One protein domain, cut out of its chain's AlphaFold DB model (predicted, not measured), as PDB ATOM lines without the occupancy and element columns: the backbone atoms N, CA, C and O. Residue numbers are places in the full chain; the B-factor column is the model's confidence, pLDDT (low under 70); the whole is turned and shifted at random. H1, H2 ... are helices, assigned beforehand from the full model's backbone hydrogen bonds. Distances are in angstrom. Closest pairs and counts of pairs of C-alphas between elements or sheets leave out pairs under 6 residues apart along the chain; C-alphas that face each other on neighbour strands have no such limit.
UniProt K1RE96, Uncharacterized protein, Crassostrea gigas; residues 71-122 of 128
ATOM      1  N   THR A  71     -34.158 -47.316  -1.312       80.06
ATOM      2  CA  THR A  71     -33.073 -48.291  -1.076       80.06
ATOM      3  C   THR A  71     -32.077 -48.371  -2.233       80.06
ATOM      4  O   THR A  71     -30.894 -48.597  -2.025       80.06
ATOM      5  N   TYR A  72     -32.494 -48.092  -3.471       80.44
ATOM      6  CA  TYR A  72     -31.549 -48.007  -4.588       80.44
ATOM      7  C   TYR A  72     -30.602 -46.818  -4.443       80.44
ATOM      8  O   TYR A  72     -29.484 -46.866  -4.950       80.44
ATOM      9  N   LEU A  73     -31.024 -45.758  -3.744       81.75
ATOM     10  CA  LEU A  73     -30.159 -44.608  -3.519       81.75
ATOM     11  C   LEU A  73     -29.013 -44.946  -2.549       81.75
ATOM     12  O   LEU A  73     -27.895 -44.464  -2.743       81.75
ATOM     13  N   SER A  74     -29.279 -45.774  -1.532       81.62
ATOM     14  CA  SER A  74     -28.292 -46.208  -0.531       81.62
ATOM     15  C   SER A  74     -27.455 -47.406  -0.975       81.62
ATOM     16  O   SER A  74     -26.276 -47.478  -0.632       81.62
ATOM     17  N   ASP A  75     -28.030 -48.316  -1.758       84.19
ATOM     18  CA  ASP A  75     -27.424 -49.634  -1.983       84.19
ATOM     19  C   ASP A  75     -26.755 -49.748  -3.363       84.19
ATOM     20  O   ASP A  75     -26.024 -50.699  -3.627       84.19
ATOM     21  N   HIS A  76     -27.009 -48.795  -4.267       86.75
ATOM     22  CA  HIS A  76     -26.573 -48.869  -5.664       86.75
ATOM     23  C   HIS A  76     -26.040 -47.529  -6.185       86.75
ATOM     24  O   HIS A  76     -26.274 -46.466  -5.606       86.75
ATOM     25  N   ASN A  77     -25.366 -47.580  -7.339       85.56
ATOM     26  CA  ASN A  77     -24.955 -46.425  -8.144       85.56
ATOM     27  C   ASN A  77     -25.908 -46.242  -9.335       85.56
ATOM     28  O   ASN A  77     -25.591 -46.563 -10.481       85.56
ATOM     29  N   TYR A  78     -27.115 -45.759  -9.054       85.50
ATOM     30  CA  TYR A  78     -28.116 -45.459 -10.066       85.50
ATOM     31  C   TYR A  78     -27.642 -44.318 -10.975       85.50
ATOM     32  O   TYR A  78     -27.148 -43.294 -10.500       85.50
ATOM     33  N   LYS A  79     -27.829 -44.458 -12.294       81.75
ATOM     34  CA  LYS A  79     -27.500 -43.407 -13.269       81.75
ATOM     35  C   LYS A  79     -28.549 -42.292 -13.225       81.75
ATOM     36  O   LYS A  79     -29.437 -42.205 -14.070       81.75
ATOM     37  N   TRP A  80     -28.413 -41.433 -12.225       79.88
ATOM     38  CA  TRP A  80     -29.361 -40.375 -11.897       79.88
ATOM     39  C   TRP A  80     -29.354 -39.178 -12.854       79.88
ATOM     40  O   TRP A  80     -30.294 -38.392 -12.846       79.88
ATOM     41  N   SER A  81     -28.351 -39.062 -13.730       77.75
ATOM     42  CA  SER A  81     -28.246 -37.977 -14.718       77.75
ATOM     43  C   SER A  81     -29.382 -37.946 -15.748       77.75
ATOM     44  O   SER A  81     -29.490 -36.983 -16.495       77.75
ATOM     45  N   HIS A  82     -30.189 -39.005 -15.842       79.12
ATOM     46  CA  HIS A  82     -31.363 -39.042 -16.718       79.12
ATOM     47  C   HIS A  82     -32.665 -38.671 -16.001       79.12
ATOM     48  O   HIS A  82     -33.702 -38.610 -16.651       79.12
ATOM     49  N   SER A  83     -32.644 -38.470 -14.680       81.12
ATOM     50  CA  SER A  83     -33.841 -38.102 -13.928       81.12
ATOM     51  C   SER A  83     -34.080 -36.594 -13.982       81.12
ATOM     52  O   SER A  83     -33.159 -35.807 -13.787       81.12
ATOM     53  N   TYR A  84     -35.337 -36.182 -14.151       81.69
ATOM     54  CA  TYR A  84     -35.781 -34.790 -14.007       81.69
ATOM     55  C   TYR A  84     -35.593 -34.247 -12.583       81.69
ATOM     56  O   TYR A  84     -35.595 -33.038 -12.368       81.69
ATOM     57  N   GLY A  85     -35.460 -35.137 -11.601       80.62
ATOM     58  CA  GLY A  85     -35.154 -34.803 -10.219       80.62
ATOM     59  C   GLY A  85     -34.874 -36.059  -9.403       80.62
ATOM     60  O   GLY A  85     -35.112 -37.174  -9.866       80.62
ATOM     61  N   ILE A  86     -34.385 -35.876  -8.179       82.12
ATOM     62  CA  ILE A  86     -34.194 -36.944  -7.189       82.12
ATOM     63  C   ILE A  86     -34.778 -36.448  -5.871       82.12
ATOM     64  O   ILE A  86     -34.431 -35.367  -5.398       82.12
ATOM     65  N   HIS A  87     -35.662 -37.231  -5.268       80.94
ATOM     66  CA  HIS A  87     -36.223 -36.950  -3.959       80.94
ATOM     67  C   HIS A  87     -35.446 -37.729  -2.902       80.94
ATOM     68  O   HIS A  87     -35.628 -38.930  -2.736       80.94
ATOM     69  N   ILE A  88     -34.588 -37.026  -2.168       78.06
ATOM     70  CA  ILE A  88     -33.875 -37.580  -1.017       78.06
ATOM     71  C   ILE A  88     -34.667 -37.191   0.234       78.06
ATOM     72  O   ILE A  88     -34.374 -36.198   0.896       78.06
ATOM     73  N   TYR A  89     -35.725 -37.944   0.537       66.12
ATOM     74  CA  TYR A  89     -36.507 -37.736   1.756       66.12
ATOM     75  C   TYR A  89     -36.052 -38.693   2.843       66.12
ATOM     76  O   TYR A  89     -36.274 -39.894   2.717       66.12
ATOM     77  N   LYS A  90     -35.418 -38.133   3.880       62.94
ATOM     78  CA  LYS A  90     -35.293 -38.626   5.269       62.94
ATOM     79  C   LYS A  90     -34.126 -37.899   5.968       62.94
ATOM     80  O   LYS A  90     -33.119 -38.525   6.293       62.94
ATOM     81  N   PRO A  91     -34.213 -36.590   6.250       51.34
ATOM     82  CA  PRO A  91     -33.239 -35.983   7.145       51.34
ATOM     83  C   PRO A  91     -33.534 -36.484   8.572       51.34
ATOM     84  O   PRO A  91     -34.557 -36.148   9.162       51.34
ATOM     85  N   GLY A  92     -32.676 -37.360   9.106       48.19
ATOM     86  CA  GLY A  92     -32.558 -37.584  10.555       48.19
ATOM     87  C   GLY A  92     -32.973 -38.943  11.141       48.19
ATOM     88  O   GLY A  92     -32.689 -39.170  12.315       48.19
ATOM     89  N   ARG A  93     -33.598 -39.865  10.389       49.41
ATOM     90  CA  ARG A  93     -33.955 -41.213  10.913       49.41
ATOM     91  C   ARG A  93     -33.077 -42.358  10.411       49.41
ATOM     92  O   ARG A  93     -33.061 -43.410  11.037       49.41
ATOM     93  N   GLU A  94     -32.364 -42.163   9.310       60.62
ATOM     94  CA  GLU A  94     -31.362 -43.123   8.845       60.62
ATOM     95  C   GLU A  94     -30.093 -42.893   9.668       60.62
ATOM     96  O   GLU A  94     -29.455 -41.845   9.540       60.62
ATOM     97  N   GLU A  95     -29.730 -43.847  10.525       64.88
ATOM     98  CA  GLU A  95     -28.539 -43.747  11.380       64.88
ATOM     99  C   GLU A  95     -27.269 -43.505  10.547       64.88
ATOM    100  O   GLU A  95     -26.389 -42.743  10.940       64.88
ATOM    101  N   GLN A  96     -27.247 -44.047   9.324       63.91
ATOM    102  CA  GLN A  96     -26.196 -43.810   8.340       63.91
ATOM    103  C   GLN A  96     -26.004 -42.321   8.027       63.91
ATOM    104  O   GLN A  96     -24.866 -41.871   7.954       63.91
ATOM    105  N   LEU A  97     -27.083 -41.536   7.890       69.19
ATOM    106  CA  LEU A  97     -26.995 -40.106   7.562       69.19
ATOM    107  C   LEU A  97     -26.474 -39.266   8.733       69.19
ATOM    108  O   LEU A  97     -25.805 -38.264   8.501       69.19
ATOM    109  N   LYS A  98     -26.736 -39.677   9.982       72.81
ATOM    110  CA  LYS A  98     -26.216 -38.980  11.172       72.81
ATOM    111  C   LYS A  98     -24.696 -39.083  11.295       72.81
ATOM    112  O   LYS A  98     -24.072 -38.221  11.900       72.81
ATOM    113  N   GLN A  99     -24.114 -40.135  10.725       77.31
ATOM    114  CA  GLN A  99     -22.671 -40.376  10.723       77.31
ATOM    115  C   GLN A  99     -21.976 -39.783   9.486       77.31
ATOM    116  O   GLN A  99     -20.748 -39.861   9.360       77.31
ATOM    117  N   LEU A 100     -22.732 -39.179   8.559       82.44
ATOM    118  CA  LEU A 100     -22.149 -38.541   7.387       82.44
ATOM    119  C   LEU A 100     -21.506 -37.201   7.744       82.44
ATOM    120  O   LEU A 100     -22.071 -36.358   8.431       82.44
ATOM    121  N   ASN A 101     -20.310 -37.002   7.210       87.31
ATOM    122  CA  ASN A 101     -19.564 -35.757   7.225       87.31
ATOM    123  C   ASN A 101     -18.847 -35.611   5.875       87.31
ATOM    124  O   ASN A 101     -18.853 -36.526   5.050       87.31
ATOM    125  N   PHE A 102     -18.200 -34.472   5.635       89.69
ATOM    126  CA  PHE A 102     -17.530 -34.232   4.355       89.69
ATOM    127  C   PHE A 102     -16.460 -35.279   4.009       89.69
ATOM    128  O   PHE A 102     -16.277 -35.579   2.833       89.69
ATOM    129  N   SER A 103     -15.783 -35.867   5.001       89.25
ATOM    130  CA  SER A 103     -14.791 -36.924   4.774       89.25
ATOM    131  C   SER A 103     -15.447 -38.251   4.384       89.25
ATOM    132  O   SER A 103     -15.026 -38.886   3.417       89.25
ATOM    133  N   SER A 104     -16.521 -38.656   5.069       89.31
ATOM    134  CA  SER A 104     -17.221 -39.905   4.740       89.31
ATOM    135  C   SER A 104     -18.001 -39.815   3.423       89.31
ATOM    136  O   SER A 104     -17.988 -40.773   2.653       89.31
ATOM    137  N   ILE A 105     -18.569 -38.651   3.078       90.12
ATOM    138  CA  ILE A 105     -19.246 -38.414   1.785       90.12
ATOM    139  C   ILE A 105     -18.299 -38.632   0.591       90.12
ATOM    140  O   ILE A 105     -18.708 -39.193  -0.431       90.12
ATOM    141  N   ARG A 106     -17.019 -38.253   0.717       90.12
ATOM    142  CA  ARG A 106     -16.006 -38.454  -0.339       90.12
ATOM    143  C   ARG A 106     -15.797 -39.926  -0.702       90.12
ATOM    144  O   ARG A 106     -15.464 -40.220  -1.846       90.12
ATOM    145  N   LYS A 107     -16.026 -40.829   0.257       89.38
ATOM    146  CA  LYS A 107     -15.797 -42.278   0.136       89.38
ATOM    147  C   LYS A 107     -17.085 -43.091  -0.040       89.38
ATOM    148  O   LYS A 107     -17.021 -44.293  -0.277       89.38
ATOM    149  N   LEU A 108     -18.255 -42.462   0.086       89.00
ATOM    150  CA  LEU A 108     -19.544 -43.149   0.049       89.00
ATOM    151  C   LEU A 108     -19.884 -43.603  -1.383       89.00
ATOM    152  O   LEU A 108     -20.311 -42.806  -2.219       89.00
ATOM    153  N   ASN A 109     -19.682 -44.886  -1.676       91.12
ATOM    154  CA  ASN A 109     -19.833 -45.447  -3.021       91.12
ATOM    155  C   ASN A 109     -21.274 -45.886  -3.337       91.12
ATOM    156  O   ASN A 109     -21.552 -47.067  -3.528       91.12
ATOM    157  N   ASN A 110     -22.193 -44.926  -3.370       88.62
ATOM    158  CA  ASN A 110     -23.572 -45.128  -3.807       88.62
ATOM    159  C   ASN A 110     -24.146 -43.832  -4.409       88.62
ATOM    160  O   ASN A 110     -23.485 -42.789  -4.449       88.62
ATOM    161  N   THR A 111     -25.404 -43.889  -4.848       88.12
ATOM    162  CA  THR A 111     -26.115 -42.755  -5.455       88.12
ATOM    163  C   THR A 111     -26.221 -41.563  -4.505       88.12
ATOM    164  O   THR A 111     -26.036 -40.433  -4.948       88.12
ATOM    165  N   LEU A 112     -26.479 -41.788  -3.209       87.00
ATOM    166  CA  LEU A 112     -26.511 -40.711  -2.209       87.00
ATOM    167  C   LEU A 112     -25.158 -40.005  -2.106       87.00
ATOM    168  O   LEU A 112     -25.099 -38.780  -2.153       87.00
ATOM    169  N   GLY A 113     -24.070 -40.770  -2.024       89.00
ATOM    170  CA  GLY A 113     -22.715 -40.236  -2.020       89.00
ATOM    171  C   GLY A 113     -22.408 -39.459  -3.295       89.00
ATOM    172  O   GLY A 113     -21.908 -38.342  -3.213       89.00
ATOM    173  N   ALA A 114     -22.762 -39.997  -4.464       90.12
ATOM    174  CA  ALA A 114     -22.568 -39.316  -5.744       90.12
ATOM    175  C   ALA A 114     -23.350 -37.995  -5.828       90.12
ATOM    176  O   ALA A 114     -22.796 -36.984  -6.257       90.12
ATOM    177  N   ALA A 115     -24.608 -37.982  -5.377       88.38
ATOM    178  CA  ALA A 115     -25.436 -36.780  -5.337       88.38
ATOM    179  C   ALA A 115     -24.882 -35.736  -4.353       88.38
ATOM    180  O   ALA A 115     -24.780 -34.560  -4.695       88.38
ATOM    181  N   PHE A 116     -24.467 -36.149  -3.152       88.88
ATOM    182  CA  PHE A 116     -23.872 -35.236  -2.173       88.88
ATOM    183  C   PHE A 116     -22.528 -34.683  -2.628       88.88
ATOM    184  O   PHE A 116     -22.291 -33.490  -2.461       88.88
ATOM    185  N   ARG A 117     -21.654 -35.498  -3.232       91.44
ATOM    186  CA  ARG A 117     -20.392 -34.985  -3.775       91.44
ATOM    187  C   ARG A 117     -20.635 -34.000  -4.919       91.44
ATOM    188  O   ARG A 117     -19.976 -32.968  -4.954       91.44
ATOM    189  N   PHE A 118     -21.619 -34.252  -5.786       90.81
ATOM    190  CA  PHE A 118     -22.001 -33.293  -6.825       90.81
ATOM    191  C   PHE A 118     -22.445 -31.951  -6.224       90.81
ATOM    192  O   PHE A 118     -21.967 -30.907  -6.642       90.81
ATOM    193  N   VAL A 119     -23.293 -31.969  -5.190       89.50
ATOM    194  CA  VAL A 119     -23.778 -30.740  -4.537       89.50
ATOM    195  C   VAL A 119     -22.680 -30.004  -3.759       89.50
ATOM    196  O   VAL A 119     -22.621 -28.780  -3.808       89.50
ATOM    197  N   PHE A 120     -21.826 -30.718  -3.019       90.31
ATOM    198  CA  PHE A 120     -20.850 -30.098  -2.111       90.31
ATOM    199  C   PHE A 120     -19.474 -29.843  -2.729       90.31
ATOM    200  O   PHE A 120     -18.738 -28.997  -2.227       90.31
ATOM    201  N   PHE A 121     -19.097 -30.587  -3.769       91.88
ATOM    202  CA  PHE A 121     -17.754 -30.559  -4.355       91.88
ATOM    203  C   PHE A 121     -17.754 -30.378  -5.878       91.88
ATOM    204  O   PHE A 121     -16.686 -30.474  -6.474       91.88
ATOM    205  N   ASP A 122     -18.920 -30.172  -6.503       91.12
ATOM    206  CA  ASP A 122     -19.081 -30.081  -7.964       91.12
ATOM    207  C   ASP A 122     -18.465 -31.278  -8.721       91.12
ATOM    208  O   ASP A 122     -17.992 -31.189  -9.852       91.12
TER     209      ASP A 122
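Overview. This is residues 71 to 122 of the 128 residues of an uncharacterized protein of Crassostrea gigas (UniProt K1RE96). H4, the longest helix, has the short helix H1 packed at its first end and H3 packed slantwise near that same end, so that these three make a small cluster. From H1 the chain swings out through residues 76 to 94 in a wide loop with no named element, and then reaches H2, a single short turn that touches no helix; residues 89 to 95 stick out. You are looking at 52 residues with four named helices, H1, H2, H3 and H4 in that order along the chain, and no named strand. The class is all helix. The whole is compact, with a radius of gyration of the C-alphas of 10.7 A, and the C-alphas span 29 by 23 by 16 A.

Arrangement. Begin at H1, residues 71 to 75, and look from there to H4, residues 111 to 121: the two touch, and their closest C-alphas, those of Leu 73 and Thr 111, are 4.9 A apart. Go on to H2, residues 95 to 98, and you find it apart from both H1 and H4. H3, residues 102 to 107, is apart from H1 and from H2. H3 and H4 touch, with the C-alphas of Ile 105 and Gly 113 closest at 5.5 A. Their lines stand at a steep tilt of 47 degrees, and they run opposite ways. Along the backbone, every O i to N i+4 pair is within hydrogen-bond range in H1 and H4, against 1 of 2 in H3; H2 is too short for such a pair, and its one O i to N i+3 pair is within range.

Along the chain. Find C-alpha 71 at (-33.073, -48.291, -1.076), where H1 begins; it ends at Asp 75. H2 starts at Glu 95, with its C-alpha at (-28.539, -43.747, 11.380), and runs to Lys 98. From Phe 102 follow H3 to Lys 107, 9.2 A from first to last C-alpha. H4 runs 14.8 A from Thr 111 to Phe 121, whose C-alpha stands at (-17.754, -30.559, -4.355).

Size, cuts and confidence. Look for the two C-alphas farthest apart at His 82 and Gln 99, 28.8 A from each other. The printed part runs from residue 71 to residue 122 and has no cut. The link from H1 to H2 is long, with 19 residues, while those from H2 to H3 and from H3 to H4 are tight, with 3 residues each. In the B-factor column the mean pLDDT of the printed part is 80.9, and residues 89 to 97, 9 residues, are under 70, where this predicted model has low confidence.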